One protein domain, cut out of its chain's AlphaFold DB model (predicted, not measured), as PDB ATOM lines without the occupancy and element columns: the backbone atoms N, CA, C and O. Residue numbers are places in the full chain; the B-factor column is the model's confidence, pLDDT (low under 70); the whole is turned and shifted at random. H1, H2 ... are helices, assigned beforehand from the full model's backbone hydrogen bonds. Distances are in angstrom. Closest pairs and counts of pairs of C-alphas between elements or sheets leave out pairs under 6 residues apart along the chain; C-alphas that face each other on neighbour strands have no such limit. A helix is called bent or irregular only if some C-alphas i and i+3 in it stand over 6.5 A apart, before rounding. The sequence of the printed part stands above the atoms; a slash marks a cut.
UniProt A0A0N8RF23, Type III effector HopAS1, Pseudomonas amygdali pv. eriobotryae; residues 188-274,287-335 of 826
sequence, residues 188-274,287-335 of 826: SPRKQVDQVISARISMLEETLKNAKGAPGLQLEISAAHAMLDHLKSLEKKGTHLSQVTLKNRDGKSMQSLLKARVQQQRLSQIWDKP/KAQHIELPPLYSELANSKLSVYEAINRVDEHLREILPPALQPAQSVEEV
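AT A GLANCE: This is residues 188 to 274 and 287 to 335 of the 826 residues of the protein "Type III effector HopAS1" of Pseudomonas amygdali pv. eriobotryae (UniProt A0A0N8RF23). Three helices, H1, H2 and H5, make a loose up-and-down bundle, with H3 crossing H2 on the side away from H1 and the short H4 packed on the first turns of H3. The end of H3 sticks out with residues 266 to 274, and a tail with no named element, residues 322 to 335, folds back along the outside of the bundle. The printed part has 136 residues, with five named helices in the order H1 to H5 and no named strand; the class is all helix. It is compact, with a radius of gyration of the C-alphas of 15.4 A, and elongated, spanning 55 by 35 by 25 A.

HOW THE PARTS SIT: H1, residues 189 to 213, and H2, residues 215 to 236, form a helical hairpin. They touch at a shallow tilt of 28 degrees, opposite ways, with residues 201 to 212 of H1 alone; the closest C-alphas, of Leu 208 and Ile 221, are 6.5 A apart. H3, residues 248 to 271, touches residues 222 to 230 of H2 alone, at a steep tilt of 55 degrees, opposite ways; the closest C-alphas, of Ala 226 and Leu 258, are 5.2 A apart. H4, residues 295 to 302, touches residues 248 to 251 of H3 alone, with the closest C-alphas, of Gly 251 and Ala 301, 4.8 A apart; the tilt of 37 degrees is only just steep. H5, residues 307 to 321, touches residues 197 to 204 of H1 alone, at a shallow tilt of 24 degrees, the same way; the closest C-alphas, of Ile 197 and Tyr 308, are 6.1 A apart. H2 and H5 are close but not clearly touching, with the closest C-alphas, of Ala 224 and Val 314, 7.2 A apart. H1 and H3 are apart, and so are H3 and H5. Every O i to N i+4 pair is within hydrogen-bond range in H3, H4 and H5, against 19 of 21 in H1 and 16 of 18 in H2.

IN THESE COORDINATES: H1 begins at C-alpha 189 (414.348, 496.675, 406.928) and is 38.2 A long. It is irregular, with C-alphas 210 and 213 7.4 A apart. H2, 31.5 A long, is irregular too, with C-alphas 216 and 219 8.0 A apart. H3 is 34.8 A long and ends at C-alpha 271 (419.588, 451.808, 392.143). H4 has 8 residues. H5, 21.1 A long, ends at C-alpha 321 (431.318, 478.375, 385.364).

THE WHOLE: The two C-alphas farthest apart, of Ser 188 and Pro 274, are 55.0 A apart. Residues 275 to 286 are not printed, and C-alphas 274 and 287 are 23.3 A apart across the cut. The link from H2 to H3 is long, with 11 residues. The mean pLDDT of the printed part is 80.1; residues 212 to 216, 267 to 274, 287 to 290 and 325 to 335 are under 70.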
ATOM      1  N   SER A 188     409.661 496.069 408.199       91.75
ATOM      2  CA  SER A 188     410.961 496.436 408.754       91.75
ATOM      3  C   SER A 188     412.039 496.282 407.670       91.75
ATOM      4  O   SER A 188     411.838 495.515 406.722       91.75
ATOM      5  N   PRO A 189     413.216 496.921 407.817       91.19
ATOM      6  CA  PRO A 189     414.348 496.675 406.928       91.19
ATOM      7  C   PRO A 189     414.738 495.192 406.936       91.19
ATOM      8  O   PRO A 189     415.076 494.630 405.903       91.19
ATOM      9  N   ARG A 190     414.632 494.538 408.105       91.81
ATOM     10  CA  ARG A 190     414.906 493.106 408.283       91.81
ATOM     11  C   ARG A 190     414.016 492.249 407.383       91.81
ATOM     12  O   ARG A 190     414.526 491.426 406.630       91.81
ATOM     13  N   LYS A 191     412.707 492.504 407.394       90.00
ATOM     14  CA  LYS A 191     411.729 491.776 406.578       90.00
ATOM     15  C   LYS A 191     411.874 492.060 405.080       90.00
ATOM     16  O   LYS A 191     411.757 491.130 404.291       90.00
ATOM     17  N   GLN A 192     412.171 493.302 404.691       89.00
ATOM     18  CA  GLN A 192     412.436 493.652 403.289       89.00
ATOM     19  C   GLN A 192     413.672 492.924 402.746       89.00
ATOM     20  O   GLN A 192     413.608 492.297 401.692       89.00
ATOM     21  N   VAL A 193     414.783 492.936 403.488       90.44
ATOM     22  CA  VAL A 193     416.005 492.227 403.076       90.44
ATOM     23  C   VAL A 193     415.795 490.711 403.078       90.44
ATOM     24  O   VAL A 193     416.260 490.045 402.158       90.44
ATOM     25  N   ASP A 194     415.060 490.155 404.049       90.81
ATOM     26  CA  ASP A 194     414.697 488.729 404.048       90.81
ATOM     27  C   ASP A 194     413.892 488.348 402.793       90.81
ATOM     28  O   ASP A 194     414.195 487.337 402.170       90.81
ATOM     29  N   GLN A 195     412.921 489.167 402.372       89.19
ATOM     30  CA  GLN A 195     412.148 488.925 401.144       89.19
ATOM     31  C   GLN A 195     413.038 488.904 399.898       89.19
ATOM     32  O   GLN A 195     412.904 488.003 399.068       89.19
ATOM     33  N   VAL A 196     413.979 489.848 399.788       88.19
ATOM     34  CA  VAL A 196     414.952 489.883 398.686       88.19
ATOM     35  C   VAL A 196     415.858 488.648 398.716       88.19
ATOM     36  O   VAL A 196     416.105 488.039 397.675       88.19
ATOM     37  N   ILE A 197     416.333 488.240 399.898       89.88
ATOM     38  CA  ILE A 197     417.136 487.021 400.063       89.88
ATOM     39  C   ILE A 197     416.332 485.790 399.623       89.88
ATOM     40  O   ILE A 197     416.839 484.995 398.836       89.88
ATOM     41  N   SER A 198     415.085 485.636 400.070       89.75
ATOM     42  CA  SER A 198     414.245 484.482 399.722       89.75
ATOM     43  C   SER A 198     413.888 484.440 398.230       89.75
ATOM     44  O   SER A 198     413.867 483.356 397.637       89.75
ATOM     45  N   ALA A 199     413.685 485.597 397.590       87.75
ATOM     46  CA  ALA A 199     413.525 485.688 396.138       87.75
ATOM     47  C   ALA A 199     414.794 485.212 395.407       87.75
ATOM     48  O   ALA A 199     414.712 484.351 394.531       87.75
ATOM     49  N   ARG A 200     415.980 485.673 395.834       86.44
ATOM     50  CA  ARG A 200     417.268 485.242 395.255       86.44
ATOM     51  C   ARG A 200     417.561 483.761 395.477       86.44
ATOM     52  O   ARG A 200     418.029 483.099 394.557       86.44
ATOM     53  N   ILE A 201     417.245 483.217 396.655       89.50
ATOM     54  CA  ILE A 201     417.336 481.771 396.917       89.50
ATOM     55  C   ILE A 201     416.467 481.007 395.912       89.50
ATOM     56  O   ILE A 201     416.931 480.031 395.334       89.50
ATOM     57  N   SER A 202     415.237 481.466 395.667       87.94
ATOM     58  CA  SER A 202     414.312 480.808 394.735       87.94
ATOM     59  C   SER A 202     414.828 480.839 393.289       87.94
ATOM     60  O   SER A 202     414.807 479.807 392.620       87.94
ATOM     61  N   MET A 203     415.367 481.977 392.836       84.50
ATOM     62  CA  MET A 203     415.986 482.111 391.507       84.50
ATOM     63  C   MET A 203     417.225 481.219 391.343       84.50
ATOM     64  O   MET A 203     417.388 480.542 390.323       84.50
ATOM     65  N   LEU A 204     418.095 481.172 392.358       86.50
ATOM     66  CA  LEU A 204     419.266 480.293 392.349       86.50
ATOM     67  C   LEU A 204     418.865 478.818 392.317       86.50
ATOM     68  O   LEU A 204     419.475 478.036 391.595       86.50
ATOM     69  N   GLU A 205     417.828 478.414 393.048       88.25
ATOM     70  CA  GLU A 205     417.337 477.034 392.998       88.25
ATOM     71  C   GLU A 205     416.795 476.639 391.630       88.25
ATOM     72  O   GLU A 205     416.989 475.500 391.203       88.25
ATOM     73  N   GLU A 206     416.101 477.545 390.948       84.38
ATOM     74  CA  GLU A 206     415.625 477.311 389.587       84.38
ATOM     75  C   GLU A 206     416.800 477.141 388.615       84.38
ATOM     76  O   GLU A 206     416.864 476.151 387.884       84.38
ATOM     77  N   THR A 207     417.798 478.022 388.711       81.31
ATOM     78  CA  THR A 207     419.042 477.939 387.931       81.31
ATOM     79  C   THR A 207     419.764 476.609 388.176       81.31
ATOM     80  O   THR A 207     420.114 475.887 387.242       81.31
ATOM     81  N   LEU A 208     419.911 476.211 389.442       84.19
ATOM     82  CA  LEU A 208     420.567 474.965 389.830       84.19
ATOM     83  C   LEU A 208     419.785 473.705 389.416       84.19
ATOM     84  O   LEU A 208     420.394 472.660 389.165       84.19
ATOM     85  N   LYS A 209     418.448 473.769 389.321       82.12
ATOM     86  CA  LYS A 209     417.629 472.682 388.754       82.12
ATOM     87  C   LYS A 209     417.889 472.511 387.259       82.12
ATOM     88  O   LYS A 209     417.999 471.368 386.814       82.12
ATOM     89  N   ASN A 210     418.029 473.614 386.525       75.75
ATOM     90  CA  ASN A 210     418.290 473.614 385.084       75.75
ATOM     91  C   ASN A 210     419.737 473.187 384.761       75.75
ATOM     92  O   ASN A 210     419.981 472.527 383.755       75.75
ATOM     93  N   ALA A 211     420.688 473.450 385.665       71.44
ATOM     94  CA  ALA A 211     422.101 473.089 385.518       71.44
ATOM     95  C   ALA A 211     422.436 471.591 385.737       71.44
ATOM     96  O   ALA A 211     423.589 471.185 385.575       71.44
ATOM     97  N   LYS A 212     421.457 470.731 386.073       64.12
ATOM     98  CA  LYS A 212     421.666 469.292 386.370       64.12
ATOM     99  C   LYS A 212     422.339 468.480 385.247       64.12
ATOM    100  O   LYS A 212     422.814 467.378 385.514       64.12
ATOM    101  N   GLY A 213     422.388 469.003 384.021       61.50
ATOM    102  CA  GLY A 213     422.969 468.348 382.844       61.50
ATOM    103  C   GLY A 213     424.490 468.472 382.670       61.50
ATOM    104  O   GLY A 213     424.998 467.907 381.708       61.50
ATOM    105  N   ALA A 214     425.226 469.175 383.546       65.31
ATOM    106  CA  ALA A 214     426.676 469.395 383.413       65.31
ATOM    107  C   ALA A 214     427.511 468.421 384.289       65.31
ATOM    108  O   ALA A 214     427.643 468.645 385.497       65.31
ATOM    109  N   PRO A 215     428.121 467.348 383.734       63.56
ATOM    110  CA  PRO A 215     428.771 466.294 384.529       63.56
ATOM    111  C   PRO A 215     430.029 466.767 385.272       63.56
ATOM    112  O   PRO A 215     430.286 466.318 386.385       63.56
ATOM    113  N   GLY A 216     430.792 467.696 384.683       68.06
ATOM    114  CA  GLY A 216     432.033 468.228 385.263       68.06
ATOM    115  C   GLY A 216     431.835 469.186 386.444       68.06
ATOM    116  O   GLY A 216     432.796 469.488 387.139       68.06
ATOM    117  N   LEU A 217     430.600 469.637 386.695       76.00
ATOM    118  CA  LEU A 217     430.271 470.676 387.681       76.00
ATOM    119  C   LEU A 217     429.362 470.175 388.809       76.00
ATOM    120  O   LEU A 217     428.874 470.955 389.625       76.00
ATOM    121  N   GLN A 218     429.124 468.862 388.884       77.75
ATOM    122  CA  GLN A 218     428.180 468.278 389.842       77.75
ATOM    123  C   GLN A 218     428.542 468.552 391.305       77.75
ATOM    124  O   GLN A 218     427.637 468.687 392.131       77.75
ATOM    125  N   LEU A 219     429.835 468.640 391.635       82.19
ATOM    126  CA  LEU A 219     430.282 468.932 392.997       82.19
ATOM    127  C   LEU A 219     429.957 470.381 393.395       82.19
ATOM    128  O   LEU A 219     429.391 470.584 394.468       82.19
ATOM    129  N   GLU A 220     430.224 471.351 392.514       83.12
ATOM    130  CA  GLU A 220     429.911 472.774 392.728       83.12
ATOM    131  C   GLU A 220     428.399 473.006 392.813       83.12
ATOM    132  O   GLU A 220     427.898 473.592 393.772       83.12
ATOM    133  N   ILE A 221     427.635 472.427 391.880       84.38
ATOM    134  CA  ILE A 221     426.167 472.491 391.889       84.38
ATOM    135  C   ILE A 221     425.611 471.871 393.181       84.38
ATOM    136  O   ILE A 221     424.663 472.391 393.772       84.38
ATOM    137  N   SER A 222     426.182 470.760 393.653       85.75
ATOM    138  CA  SER A 222     425.746 470.112 394.898       85.75
ATOM    139  C   SER A 222     426.126 470.913 396.144       85.75
ATOM    140  O   SER A 222     425.352 470.924 397.104       85.75
ATOM    141  N   ALA A 223     427.270 471.601 396.135       87.25
ATOM    142  CA  ALA A 223     427.692 472.500 397.205       87.25
ATOM    143  C   ALA A 223     426.795 473.745 397.282       87.25
ATOM    144  O   ALA A 223     426.351 474.098 398.377       87.25
ATOM    145  N   ALA A 224     426.417 474.322 396.136       87.94
ATOM    146  CA  ALA A 224     425.431 475.398 396.055       87.94
ATOM    147  C   ALA A 224     424.092 474.980 396.682       87.94
ATOM    148  O   ALA A 224     423.580 475.657 397.572       87.94
ATOM    149  N   HIS A 225     423.561 473.812 396.305       89.44
ATOM    150  CA  HIS A 225     422.335 473.289 396.912       89.44
ATOM    151  C   HIS A 225     422.475 473.049 398.422       89.44
ATOM    152  O   HIS A 225     421.553 473.356 399.173       89.44
ATOM    153  N   ALA A 226     423.611 472.518 398.886       89.50
ATOM    154  CA  ALA A 226     423.851 472.288 400.311       89.50
ATOM    155  C   ALA A 226     423.880 473.599 401.117       89.50
ATOM    156  O   ALA A 226     423.390 473.637 402.249       89.50
ATOM    157  N   MET A 227     424.407 474.681 400.535       91.88
ATOM    158  CA  MET A 227     424.329 476.021 401.118       91.88
ATOM    159  C   MET A 227     422.879 476.518 401.188       91.88
ATOM    160  O   MET A 227     422.446 476.946 402.257       91.88
ATOM    161  N   LEU A 228     422.111 476.428 400.097       91.88
ATOM    162  CA  LEU A 228     420.707 476.867 400.081       91.88
ATOM    163  C   LEU A 228     419.843 476.066 401.072       91.88
ATOM    164  O   LEU A 228     419.050 476.653 401.809       91.88
ATOM    165  N   ASP A 229     420.057 474.752 401.178       91.31
ATOM    166  CA  ASP A 229     419.379 473.890 402.153       91.31
ATOM    167  C   ASP A 229     419.724 474.276 403.605       91.31
ATOM    168  O   ASP A 229     418.846 474.280 404.477       91.31
ATOM    169  N   HIS A 230     420.981 474.653 403.880       92.12
ATOM    170  CA  HIS A 230     421.385 475.178 405.190       92.12
ATOM    171  C   HIS A 230     420.668 476.491 405.513       92.12
ATOM    172  O   HIS A 230     420.101 476.630 406.597       92.12
ATOM    173  N   LEU A 231     420.634 477.435 404.567       92.19
ATOM    174  CA  LEU A 231     419.946 478.719 404.745       92.19
ATOM    175  C   LEU A 231     418.446 478.518 405.001       92.19
ATOM    176  O   LEU A 231     417.915 479.043 405.978       92.19
ATOM    177  N   LYS A 232     417.779 477.658 404.227       91.88
ATOM    178  CA  LYS A 232     416.375 477.285 404.467       91.88
ATOM    179  C   LYS A 232     416.164 476.604 405.818       91.88
ATOM    180  O   LYS A 232     415.122 476.780 406.446       91.88
ATOM    181  N   SER A 233     417.133 475.820 406.296       91.88
ATOM    182  CA  SER A 233     417.079 475.235 407.643       91.88
ATOM    183  C   SER A 233     417.127 476.310 408.733       91.88
ATOM    184  O   SER A 233     416.417 476.193 409.733       91.88
ATOM    185  N   LEU A 234     417.935 477.360 408.551       90.12
ATOM    186  CA  LEU A 234     417.986 478.498 409.473       90.12
ATOM    187  C   LEU A 234     416.665 479.279 409.478       90.12
ATOM    188  O   LEU A 234     416.140 479.565 410.556       90.12
ATOM    189  N   GLU A 235     416.099 479.546 408.301       88.62
ATOM    190  CA  GLU A 235     414.804 480.220 408.150       88.62
ATOM    191  C   GLU A 235     413.675 479.419 408.823       88.62
ATOM    192  O   GLU A 235     412.942 479.953 409.654       88.62
ATOM    193  N   LYS A 236     413.609 478.097 408.593       89.88
ATOM    194  CA  LYS A 236     412.641 477.193 409.250       89.88
ATOM    195  C   LYS A 236     412.769 477.157 410.776       89.88
ATOM    196  O   LYS A 236     411.797 476.854 411.460       89.88
ATOM    197  N   LYS A 237     413.951 477.461 411.322       88.75
ATOM    198  CA  LYS A 237     414.189 477.592 412.772       88.75
ATOM    199  C   LYS A 237     413.790 478.970 413.322       88.75
ATOM    200  O   LYS A 237     414.032 479.233 414.497       88.75
ATOM    201  N   GLY A 238     413.215 479.846 412.498       83.19
ATOM    202  CA  GLY A 238     412.825 481.207 412.873       83.19
ATOM    203  C   GLY A 238     413.984 482.205 412.867       83.19
ATOM    204  O   GLY A 238     413.914 483.225 413.549       83.19
ATOM    205  N   THR A 239     415.077 481.914 412.151       87.44
ATOM    206  CA  THR A 239     416.207 482.846 412.027       87.44
ATOM    207  C   THR A 239     416.024 483.737 410.802       87.44
ATOM    208  O   THR A 239     415.925 483.235 409.687       87.44
ATOM    209  N   HIS A 240     416.061 485.054 410.998       89.31
ATOM    210  CA  HIS A 240     416.068 486.036 409.912       89.31
ATOM    211  C   HIS A 240     417.411 486.025 409.177       89.31
ATOM    212  O   HIS A 240     418.444 486.351 409.771       89.31
ATOM    213  N   LEU A 241     417.408 485.653 407.894       90.00
ATOM    214  CA  LEU A 241     418.621 485.485 407.087       90.00
ATOM    215  C   LEU A 241     419.389 486.798 406.895       90.00
ATOM    216  O   LEU A 241     420.618 486.799 406.870       90.00
ATOM    217  N   SER A 242     418.685 487.924 406.856       88.88
ATOM    218  CA  SER A 242     419.244 489.273 406.750       88.88
ATOM    219  C   SER A 242     420.152 489.677 407.918       88.88
ATOM    220  O   SER A 242     421.014 490.537 407.751       88.88
ATOM    221  N   GLN A 243     420.013 489.045 409.089       89.12
ATOM    222  CA  GLN A 243     420.872 489.278 410.261       89.12
ATOM    223  C   GLN A 243     421.927 488.176 410.468       89.12
ATOM    224  O   GLN A 243     422.658 488.189 411.468       89.12
ATOM    225  N   VAL A 244     422.001 487.194 409.563       89.06
ATOM    226  CA  VAL A 244     422.959 486.088 409.646       89.06
ATOM    227  C   VAL A 244     424.254 486.469 408.938       89.06
ATOM    228  O   VAL A 244     424.275 486.852 407.771       89.06
ATOM    229  N   THR A 245     425.357 486.299 409.660       89.25
ATOM    230  CA  THR A 245     426.707 486.272 409.094       89.25
ATOM    231  C   THR A 245     427.213 484.839 409.112       89.25
ATOM    232  O   THR A 245     427.143 484.208 410.176       89.25
ATOM    233  N   LEU A 246     427.750 484.346 407.997       87.50
ATOM    234  CA  LEU A 246     428.295 482.990 407.919       87.50
ATOM    235  C   LEU A 246     429.501 482.824 408.858       87.50
ATOM    236  O   LEU A 246     430.350 483.711 408.977       87.50
ATOM    237  N   LYS A 247     429.542 481.696 409.574       88.50
ATOM    238  CA  LYS A 247     430.616 481.324 410.508       88.50
ATOM    239  C   LYS A 247     431.109 479.909 410.215       88.50
ATOM    240  O   LYS A 247     430.404 479.102 409.616       88.50
ATOM    241  N   ASN A 248     432.243 479.532 410.801       85.56
ATOM    242  CA  ASN A 248     432.847 478.205 410.615       85.56
ATOM    243  C   ASN A 248     431.886 477.042 410.945       85.56
ATOM    244  O   ASN A 248     431.957 475.974 410.341       85.56
ATOM    245  N   ARG A 249     430.962 477.234 411.902       87.00
ATOM    246  CA  ARG A 249     429.925 476.238 412.235       87.00
ATOM    247  C   ARG A 249     428.938 476.005 411.088       87.00
ATOM    248  O   ARG A 249     428.470 474.887 410.916       87.00
ATOM    249  N   ASP A 250     428.640 477.047 410.318       86.94
ATOM    250  CA  ASP A 250     427.765 476.984 409.152       86.94
ATOM    251  C   ASP A 250     428.472 476.212 408.033       86.94
ATOM    252  O   ASP A 250     427.858 475.348 407.417       86.94
ATOM    253  N   GLY A 251     429.792 476.391 407.886       85.06
ATOM    254  CA  GLY A 251     430.647 475.547 407.041       85.06
ATOM    255  C   GLY A 251     430.520 474.056 407.356       85.06
ATOM    256  O   GLY A 251     430.266 473.249 406.466       85.06
ATOM    257  N   LYS A 252     430.597 473.671 408.636       87.06
ATOM    258  CA  LYS A 252     430.415 472.262 409.042       87.06
ATOM    259  C   LYS A 252     429.027 471.722 408.674       87.06
ATOM    260  O   LYS A 252     428.919 470.585 408.215       87.06
ATOM    261  N   SER A 253     427.980 472.531 408.840       87.62
ATOM    262  CA  SER A 253     426.613 472.166 408.443       87.62
ATOM    263  C   SER A 253     426.483 471.994 406.928       87.62
ATOM    264  O   SER A 253     425.949 470.979 406.481       87.62
ATOM    265  N   MET A 254     427.038 472.918 406.136       89.62
ATOM    266  CA  MET A 254     427.065 472.827 404.670       89.62
ATOM    267  C   MET A 254     427.818 471.576 404.199       89.62
ATOM    268  O   MET A 254     427.322 470.845 403.349       89.62
ATOM    269  N   GLN A 255     428.966 471.261 404.810       88.31
ATOM    270  CA  GLN A 255     429.728 470.046 404.507       88.31
ATOM    271  C   GLN A 255     428.927 468.773 404.826       88.31
ATOM    272  O   GLN A 255     428.969 467.803 404.069       88.31
ATOM    273  N   SER A 256     428.185 468.759 405.938       86.88
ATOM    274  CA  SER A 256     427.317 467.634 406.303       86.88
ATOM    275  C   SER A 256     426.187 467.430 405.290       86.88
ATOM    276  O   SER A 256     425.900 466.293 404.917       86.88
ATOM    277  N   LEU A 257     425.557 468.515 404.832       87.62
ATOM    278  CA  LEU A 257     424.492 468.464 403.826       87.62
ATOM    279  C   LEU A 257     425.029 468.048 402.451       87.62
ATOM    280  O   LEU A 257     424.408 467.228 401.776       87.62
ATOM    281  N   LEU A 258     426.216 468.529 402.071       87.94
ATOM    282  CA  LEU A 258     426.906 468.106 400.853       87.94
ATOM    283  C   LEU A 258     427.206 466.601 400.881       87.94
ATOM    284  O   LEU A 258     426.898 465.896 399.920       87.94
ATOM    285  N   LYS A 259     427.739 466.092 402.001       86.25
ATOM    286  CA  LYS A 259     428.003 464.657 402.197       86.25
ATOM    287  C   LYS A 259     426.743 463.817 402.004       86.25
ATOM    288  O   LYS A 259     426.773 462.849 401.245       86.25
ATOM    289  N   ALA A 260     425.638 464.219 402.633       83.88
ATOM    290  CA  ALA A 260     424.356 463.536 402.488       83.88
ATOM    291  C   ALA A 260     423.872 463.525 401.027       83.88
ATOM    292  O   ALA A 260     423.434 462.487 400.531       83.88
ATOM    293  N   ARG A 261     424.015 464.648 400.308       83.06
ATOM    294  CA  ARG A 261     423.565 464.779 398.915       83.06
ATOM    295  C   ARG A 261     424.380 463.925 397.945       83.06
ATOM    296  O   ARG A 261     423.799 463.220 397.124       83.06
ATOM    297  N   VAL A 262     425.709 463.940 398.062       82.00
ATOM    298  CA  VAL A 262     426.594 463.114 397.219       82.00
ATOM    299  C   VAL A 262     426.351 461.626 397.479       82.00
ATOM    300  O   VAL A 262     426.311 460.827 396.543       82.00
ATOM    301  N   GLN A 263     426.130 461.239 398.738       79.12
ATOM    302  CA  GLN A 263     425.793 459.861 399.087       79.12
ATOM    303  C   GLN A 263     424.434 459.443 398.504       79.12
ATOM    304  O   GLN A 263     424.325 458.351 397.950       79.12
ATOM    305  N   GLN A 264     423.425 460.318 398.554       76.94
ATOM    306  CA  GLN A 264     422.110 460.067 397.962       76.94
ATOM    307  C   GLN A 264     422.172 459.937 396.431       76.94
ATOM    308  O   GLN A 264     421.571 459.016 395.888       76.94
ATOM    309  N   GLN A 265     422.933 460.795 395.741       74.31
ATOM    310  CA  GLN A 265     423.133 460.709 394.287       74.31
ATOM    311  C   GLN A 265     423.848 459.418 393.867       74.31
ATOM    312  O   GLN A 265     423.486 458.807 392.863       74.31
ATOM    313  N   ARG A 266     424.846 458.967 394.639       73.12
ATOM    314  CA  ARG A 266     425.502 457.672 394.393       73.12
ATOM    315  C   ARG A 266     424.534 456.511 394.597       73.12
ATOM    316  O   ARG A 266     424.496 455.610 393.769       73.12
ATOM    317  N   LEU A 267     423.731 456.545 395.661       69.12
ATOM    318  CA  LEU A 267     422.719 455.519 395.917       69.12
ATOM    319  C   LEU A 267     421.663 455.467 394.805       69.12
ATOM    320  O   LEU A 267     421.332 454.373 394.361       69.12
ATOM    321  N   SER A 268     421.197 456.612 394.293       65.94
ATOM    322  CA  SER A 268     420.265 456.637 393.156       65.94
ATOM    323  C   SER A 268     420.904 456.116 391.865       65.94
ATOM    324  O   SER A 268     420.286 455.327 391.165       65.94
ATOM    325  N   GLN A 269     422.170 456.450 391.581       65.25
ATOM    326  CA  GLN A 269     422.893 455.906 390.418       65.25
ATOM    327  C   GLN A 269     423.116 454.386 390.495       65.25
ATOM    328  O   GLN A 269     423.147 453.723 389.459       65.25
ATOM    329  N   ILE A 270     423.278 453.837 391.705       64.69
ATOM    330  CA  ILE A 270     423.403 452.390 391.947       64.69
ATOM    331  C   ILE A 270     422.036 451.696 391.836       64.69
ATOM    332  O   ILE A 270     421.968 450.557 391.382       64.69
ATOM    333  N   TRP A 271     420.946 452.358 392.232       56.75
ATOM    334  CA  TRP A 271     419.588 451.808 392.143       56.75
ATOM    335  C   TRP A 271     418.977 451.878 390.737       56.75
ATOM    336  O   TRP A 271     418.206 450.985 390.387       56.75
ATOM    337  N   ASP A 272     419.344 452.875 389.926       53.09
ATOM    338  CA  ASP A 272     418.808 453.070 388.569       53.09
ATOM    339  C   ASP A 272     419.500 452.215 387.488       53.09
ATOM    340  O   ASP A 272     419.033 452.166 386.349       53.09
ATOM    341  N   LYS A 273     420.590 451.500 387.809       51.56
ATOM    342  CA  LYS A 273     421.255 450.568 386.882       51.56
ATOM    343  C   LYS A 273     421.090 449.115 387.352       51.56
ATOM    344  O   LYS A 273     421.786 448.722 388.288       51.56
ATOM    345  N   PRO A 274     420.219 448.295 386.729       52.75
ATOM    346  CA  PRO A 274     420.294 446.849 386.913       52.75
ATOM    347  C   PRO A 274     421.639 446.349 386.367       52.75
ATOM    348  O   PRO A 274     422.126 446.837 385.345       52.75
ATOM    349  N   LYS A 287     432.127 452.944 404.377       48.09
ATOM    350  CA  LYS A 287     432.706 453.951 405.281       48.09
ATOM    351  C   LYS A 287     432.565 455.337 404.644       48.09
ATOM    352  O   LYS A 287     432.941 455.530 403.490       48.09
ATOM    353  N   ALA A 288     432.025 456.289 405.404       51.84
ATOM    354  CA  ALA A 288     431.801 457.657 404.950       51.84
ATOM    355  C   ALA A 288     433.115 458.292 404.460       51.84
ATOM    356  O   ALA A 288     434.038 458.506 405.247       51.84
ATOM    357  N   GLN A 289     433.209 458.585 403.161       59.88
ATOM    358  CA  GLN A 289     434.344 459.314 402.594       59.88
ATOM    359  C   GLN A 289     434.325 460.772 403.072       59.88
ATOM    360  O   GLN A 289     433.270 461.412 403.153       59.88
ATOM    361  N   HIS A 290     435.502 461.313 403.389       66.69
ATOM    362  CA  HIS A 290     435.650 462.719 403.736       66.69
ATOM    363  C   HIS A 290     435.512 463.573 402.467       66.69
ATOM    364  O   HIS A 290     436.429 463.638 401.659       66.69
ATOM    365  N   ILE A 291     434.347 464.194 402.279       76.44
ATOM    366  CA  ILE A 291     434.109 465.168 401.207       76.44
ATOM    367  C   ILE A 291     434.400 466.563 401.758       76.44
ATOM    368  O   ILE A 291     433.783 466.974 402.748       76.44
ATOM    369  N   GLU A 292     435.354 467.260 401.148       79.56
ATOM    370  CA  GLU A 292     435.677 468.656 401.451       79.56
ATOM    371  C   GLU A 292     434.734 469.609 400.714       79.56
ATOM    372  O   GLU A 292     434.179 469.275 399.668       79.56
ATOM    373  N   LEU A 293     434.502 470.780 401.308       82.19
ATOM    374  CA  LEU A 293     433.770 471.855 400.640       82.19
ATOM    375  C   LEU A 293     434.652 472.440 399.534       82.19
ATOM    376  O   LEU A 293     435.843 472.636 399.787       82.19
ATOM    377  N   PRO A 294     434.093 472.777 398.361       87.69
ATOM    378  CA  PRO A 294     434.857 473.481 397.343       87.69
ATOM    379  C   PRO A 294     435.414 474.825 397.853       87.69
ATOM    380  O   PRO A 294     434.849 475.398 398.801       87.69
ATOM    381  N   PRO A 295     436.500 475.347 397.244       85.62
ATOM    382  CA  PRO A 295     437.250 476.496 397.755       85.62
ATOM    383  C   PRO A 295     436.376 477.709 398.083       85.62
ATOM    384  O   PRO A 295     436.458 478.216 399.205       85.62
ATOM    385  N   LEU A 296     435.459 478.097 397.186       87.56
ATOM    386  CA  LEU A 296     434.539 479.218 397.406       87.56
ATOM    387  C   LEU A 296     433.709 479.030 398.683       87.56
ATOM    388  O   LEU A 296     433.685 479.899 399.548       87.56
ATOM    389  N   TYR A 297     433.043 477.887 398.847       86.25
ATOM    390  CA  TYR A 297     432.167 477.644 400.000       86.25
ATOM    391  C   TYR A 297     432.940 477.544 401.318       86.25
ATOM    392  O   TYR A 297     432.419 477.908 402.377       86.25
ATOM    393  N   SER A 298     434.193 477.085 401.259       84.19
ATOM    394  CA  SER A 298     435.102 477.117 402.405       84.19
ATOM    395  C   SER A 298     435.478 478.556 402.795       84.19
ATOM    396  O   SER A 298     435.502 478.888 403.982       84.19
ATOM    397  N   GLU A 299     435.674 479.441 401.814       86.94
ATOM    398  CA  GLU A 299     435.952 480.864 402.021       86.94
ATOM    399  C   GLU A 299     434.717 481.612 402.548       86.94
ATOM    400  O   GLU A 299     434.805 482.373 403.519       86.94
ATOM    401  N   LEU A 300     433.533 481.347 401.985       86.62
ATOM    402  CA  LEU A 300     432.258 481.911 402.443       86.62
ATOM    403  C   LEU A 300     431.993 481.586 403.920       86.62
ATOM    404  O   LEU A 300     431.548 482.447 404.680       86.62
ATOM    405  N   ALA A 301     432.326 480.371 404.361       81.31
ATOM    406  CA  ALA A 301     432.175 479.960 405.757       81.31
ATOM    407  C   ALA A 301     433.119 480.699 406.730       81.31
ATOM    408  O   ALA A 301     432.812 480.780 407.923       81.31
ATOM    409  N   ASN A 302     434.237 481.244 406.239       79.19
ATOM    410  CA  ASN A 302     435.287 481.875 407.048       79.19
ATOM    411  C   ASN A 302     435.302 483.416 406.959       79.19
ATOM    412  O   ASN A 302     435.921 484.077 407.795       79.19
ATOM    413  N   SER A 303     434.605 484.010 405.989       77.25
ATOM    414  CA  SER A 303     434.718 485.434 405.620       77.25
ATOM    415  C   SER A 303     433.768 486.391 406.362       77.25
ATOM    416  O   SER A 303     433.818 487.599 406.135       77.25
ATOM    417  N   LYS A 304     432.922 485.896 407.284       83.25
ATOM    418  CA  LYS A 304     431.922 486.695 408.041       83.25
ATOM    419  C   LYS A 304     430.998 487.545 407.148       83.25
ATOM    420  O   LYS A 304     430.508 488.594 407.577       83.25
ATOM    421  N   LEU A 305     430.760 487.100 405.918       86.19
ATOM    422  CA  LEU A 305     429.852 487.757 404.981       86.19
ATOM    423  C   LEU A 305     428.406 487.656 405.464       86.19
ATOM    424  O   LEU A 305     428.042 486.702 406.164       86.19
ATOM    425  N   SER A 306     427.586 488.635 405.084       88.69
ATOM    426  CA  SER A 306     426.134 488.501 405.214       88.69
ATOM    427  C   SER A 306     425.623 487.409 404.269       88.69
ATOM    428  O   SER A 306     426.266 487.089 403.267       88.69
ATOM    429  N   VAL A 307     424.456 486.833 404.564       89.81
ATOM    430  CA  VAL A 307     423.831 485.846 403.662       89.81
ATOM    431  C   VAL A 307     423.613 486.425 402.261       89.81
ATOM    432  O   VAL A 307     423.845 485.728 401.281       89.81
ATOM    433  N   TYR A 308     423.238 487.702 402.166       88.56
ATOM    434  CA  TYR A 308     423.063 488.387 400.886       88.56
ATOM    435  C   TYR A 308     424.370 488.455 400.075       88.56
ATOM    436  O   TYR A 308     424.397 488.055 398.916       88.56
ATOM    437  N   GLU A 309     425.473 488.889 400.698       88.56
ATOM    438  CA  GLU A 309     426.799 488.928 400.058       88.56
ATOM    439  C   GLU A 309     427.260 487.528 399.626       88.56
ATOM    440  O   GLU A 309     427.820 487.361 398.544       88.56
ATOM    441  N   ALA A 310     427.008 486.511 400.456       89.12
ATOM    442  CA  ALA A 310     427.373 485.133 400.145       89.12
ATOM    443  C   ALA A 310     426.574 484.570 398.960       89.12
ATOM    444  O   ALA A 310     427.147 483.903 398.106       89.12
ATOM    445  N   ILE A 311     425.271 484.856 398.892       88.81
ATOM    446  CA  ILE A 311     424.403 484.474 397.770       88.81
ATOM    447  C   ILE A 311     424.887 485.115 396.469       88.81
ATOM    448  O   ILE A 311     424.995 484.416 395.468       88.81
ATOM    449  N   ASN A 312     425.231 486.405 396.491       86.56
ATOM    450  CA  ASN A 312     425.717 487.094 395.295       86.56
ATOM    451  C   ASN A 312     427.046 486.520 394.799       86.56
ATOM    452  O   ASN A 312     427.185 486.292 393.606       86.56
ATOM    453  N   ARG A 313     427.985 486.186 395.695       86.94
ATOM    454  CA  ARG A 313     429.240 485.529 395.284       86.94
ATOM    455  C   ARG A 313     429.034 484.141 394.695       86.94
ATOM    456  O   ARG A 313     429.774 483.743 393.805       86.94
ATOM    457  N   VAL A 314     428.049 483.393 395.194       87.69
ATOM    458  CA  VAL A 314     427.682 482.105 394.591       87.69
ATOM    459  C   VAL A 314     427.038 482.315 393.224       87.69
ATOM    460  O   VAL A 314     427.363 481.572 392.306       87.69
ATOM    461  N   ASP A 315     426.174 483.318 393.067       85.00
ATOM    462  CA  ASP A 315     425.574 483.654 391.769       85.00
ATOM    463  C   ASP A 315     426.643 484.055 390.740       85.00
ATOM    464  O   ASP A 315     426.682 483.494 389.648       85.00
ATOM    465  N   GLU A 316     427.569 484.946 391.111       85.12
ATOM    466  CA  GLU A 316     428.716 485.359 390.286       85.12
ATOM    467  C   GLU A 316     429.571 484.153 389.871       85.12
ATOM    468  O   GLU A 316     429.826 483.948 388.686       85.12
ATOM    469  N   HIS A 317     429.933 483.290 390.823       86.62
ATOM    470  CA  HIS A 317     430.722 482.092 390.540       86.62
ATOM    471  C   HIS A 317     429.999 481.101 389.619       86.62
ATOM    472  O   HIS A 317     430.602 480.507 388.727       86.62
ATOM    473  N   LEU A 318     428.686 480.923 389.799       82.75
ATOM    474  CA  LEU A 318     427.891 480.070 388.920       82.75
ATOM    475  C   LEU A 318     427.787 480.663 387.508       82.75
ATOM    476  O   LEU A 318     427.823 479.897 386.547       82.75
ATOM    477  N   ARG A 319     427.724 481.993 387.350       79.69
ATOM    478  CA  ARG A 319     427.757 482.655 386.029       79.69
ATOM    479  C   ARG A 319     429.078 482.425 385.294       79.69
ATOM    480  O   ARG A 319     429.053 482.226 384.083       79.69
ATOM    481  N   GLU A 320     430.203 482.437 386.008       82.62
ATOM    482  CA  GLU A 320     431.534 482.196 385.428       82.62
ATOM    483  C   GLU A 320     431.702 480.762 384.912       82.62
ATOM    484  O   GLU A 320     432.404 480.526 383.929       82.62
ATOM    485  N   ILE A 321     431.064 479.800 385.581       81.44
ATOM    486  CA  ILE A 321     431.318 478.375 385.364       81.44
ATOM    487  C   ILE A 321     430.237 477.710 384.492       81.44
ATOM    488  O   ILE A 321     430.519 476.727 383.799       81.44
ATOM    489  N   LEU A 322     428.998 478.215 384.498       78.62
ATOM    490  CA  LEU A 322     427.902 477.647 383.709       78.62
ATOM    491  C   LEU A 322     427.947 478.107 382.234       78.62
ATOM    492  O   LEU A 322     428.200 479.281 381.955       78.62
ATOM    493  N   PRO A 323     427.636 477.215 381.267       74.00
ATOM    494  CA  PRO A 323     427.506 477.587 379.858       74.00
ATOM    495  C   PRO A 323     426.453 478.689 379.645       74.00
ATOM    496  O   PRO A 323     425.438 478.665 380.342       74.00
ATOM    497  N   PRO A 324     426.591 479.573 378.633       70.69
ATOM    498  CA  PRO A 324     425.671 480.695 378.388       70.69
ATOM    499  C   PRO A 324     424.180 480.325 378.330       70.69
ATOM    500  O   PRO A 324     423.334 481.089 378.775       70.69
ATOM    501  N   ALA A 325     423.849 479.126 377.839       66.50
ATOM    502  CA  ALA A 325     422.474 478.619 377.766       66.50
ATOM    503  C   ALA A 325     421.857 478.230 379.129       66.50
ATOM    504  O   ALA A 325     420.652 478.013 379.218       66.50
ATOM    505  N   LEU A 326     422.684 478.092 380.168       66.94
ATOM    506  CA  LEU A 326     422.314 477.708 381.536       66.94
ATOM    507  C   LEU A 326     422.651 478.807 382.552       66.94
ATOM    508  O   LEU A 326     422.528 478.580 383.756       66.94
ATOM    509  N   GLN A 327     423.103 479.972 382.080       65.44
ATOM    510  CA  GLN A 327     423.355 481.115 382.942       65.44
ATOM    511  C   GLN A 327     422.037 481.590 383.569       65.44
ATOM    512  O   GLN A 327     420.988 481.540 382.916       65.44
ATOM    513  N   PRO A 328     422.067 482.043 384.833       61.19
ATOM    514  CA  PRO A 328     420.909 482.679 385.444       61.19
ATOM    515  C   PRO A 328     420.460 483.857 384.571       61.19
ATOM    516  O   PRO A 328     421.294 484.600 384.047       61.19
ATOM    517  N   ALA A 329     419.146 484.027 384.397       59.03
ATOM    518  CA  ALA A 329     418.604 485.194 383.705       59.03
ATOM    519  C   ALA A 329     419.183 486.467 384.340       59.03
ATOM    520  O   ALA A 329     419.233 486.557 385.570       59.03
ATOM    521  N   GLN A 330     419.622 487.434 383.520       53.53
ATOM    522  CA  GLN A 330     420.057 488.737 384.024       53.53
ATOM    523  C   GLN A 330     418.965 489.273 384.950       53.53
ATOM    524  O   GLN A 330     417.850 489.564 384.513       53.53
ATOM    525  N   SER A 331     419.265 489.380 386.244       49.62
ATOM    526  CA  SER A 331     418.409 490.132 387.144       49.62
ATOM    527  C   SER A 331     418.443 491.573 386.648       49.62
ATOM    528  O   SER A 331     419.487 492.213 386.734       49.62
ATOM    529  N   VAL A 332     417.324 492.090 386.142       43.50
ATOM    530  CA  VAL A 332     417.172 493.474 385.639       43.50
ATOM    531  C   VAL A 332     417.380 494.542 386.743       43.50
ATOM    532  O   VAL A 332     417.213 495.732 386.521       43.50
ATOM    533  N   GLU A 333     417.852 494.160 387.929       50.84
ATOM    534  CA  GLU A 333     418.242 495.049 389.026       50.84
ATOM    535  C   GLU A 333     419.740 494.885 389.351       50.84
ATOM    536  O   GLU A 333     420.117 494.449 390.439       50.84
ATOM    537  N   GLU A 334     420.626 495.209 388.403       45.47
ATOM    538  CA  GLU A 334     422.075 495.344 388.671       45.47
ATOM    539  C   GLU A 334     422.456 496.709 389.275       45.47
ATOM    540  O   GLU A 334     423.611 496.948 389.620       45.47
ATOM    541  N   VAL A 335     421.474 497.575 389.535       43.09
ATOM    542  CA  VAL A 335     421.631 498.688 390.472       43.09
ATOM    543  C   VAL A 335     420.878 498.315 391.738       43.09
ATOM    544  O   VAL A 335     419.662 498.458 391.815       43.09
TER     545      VAL A 335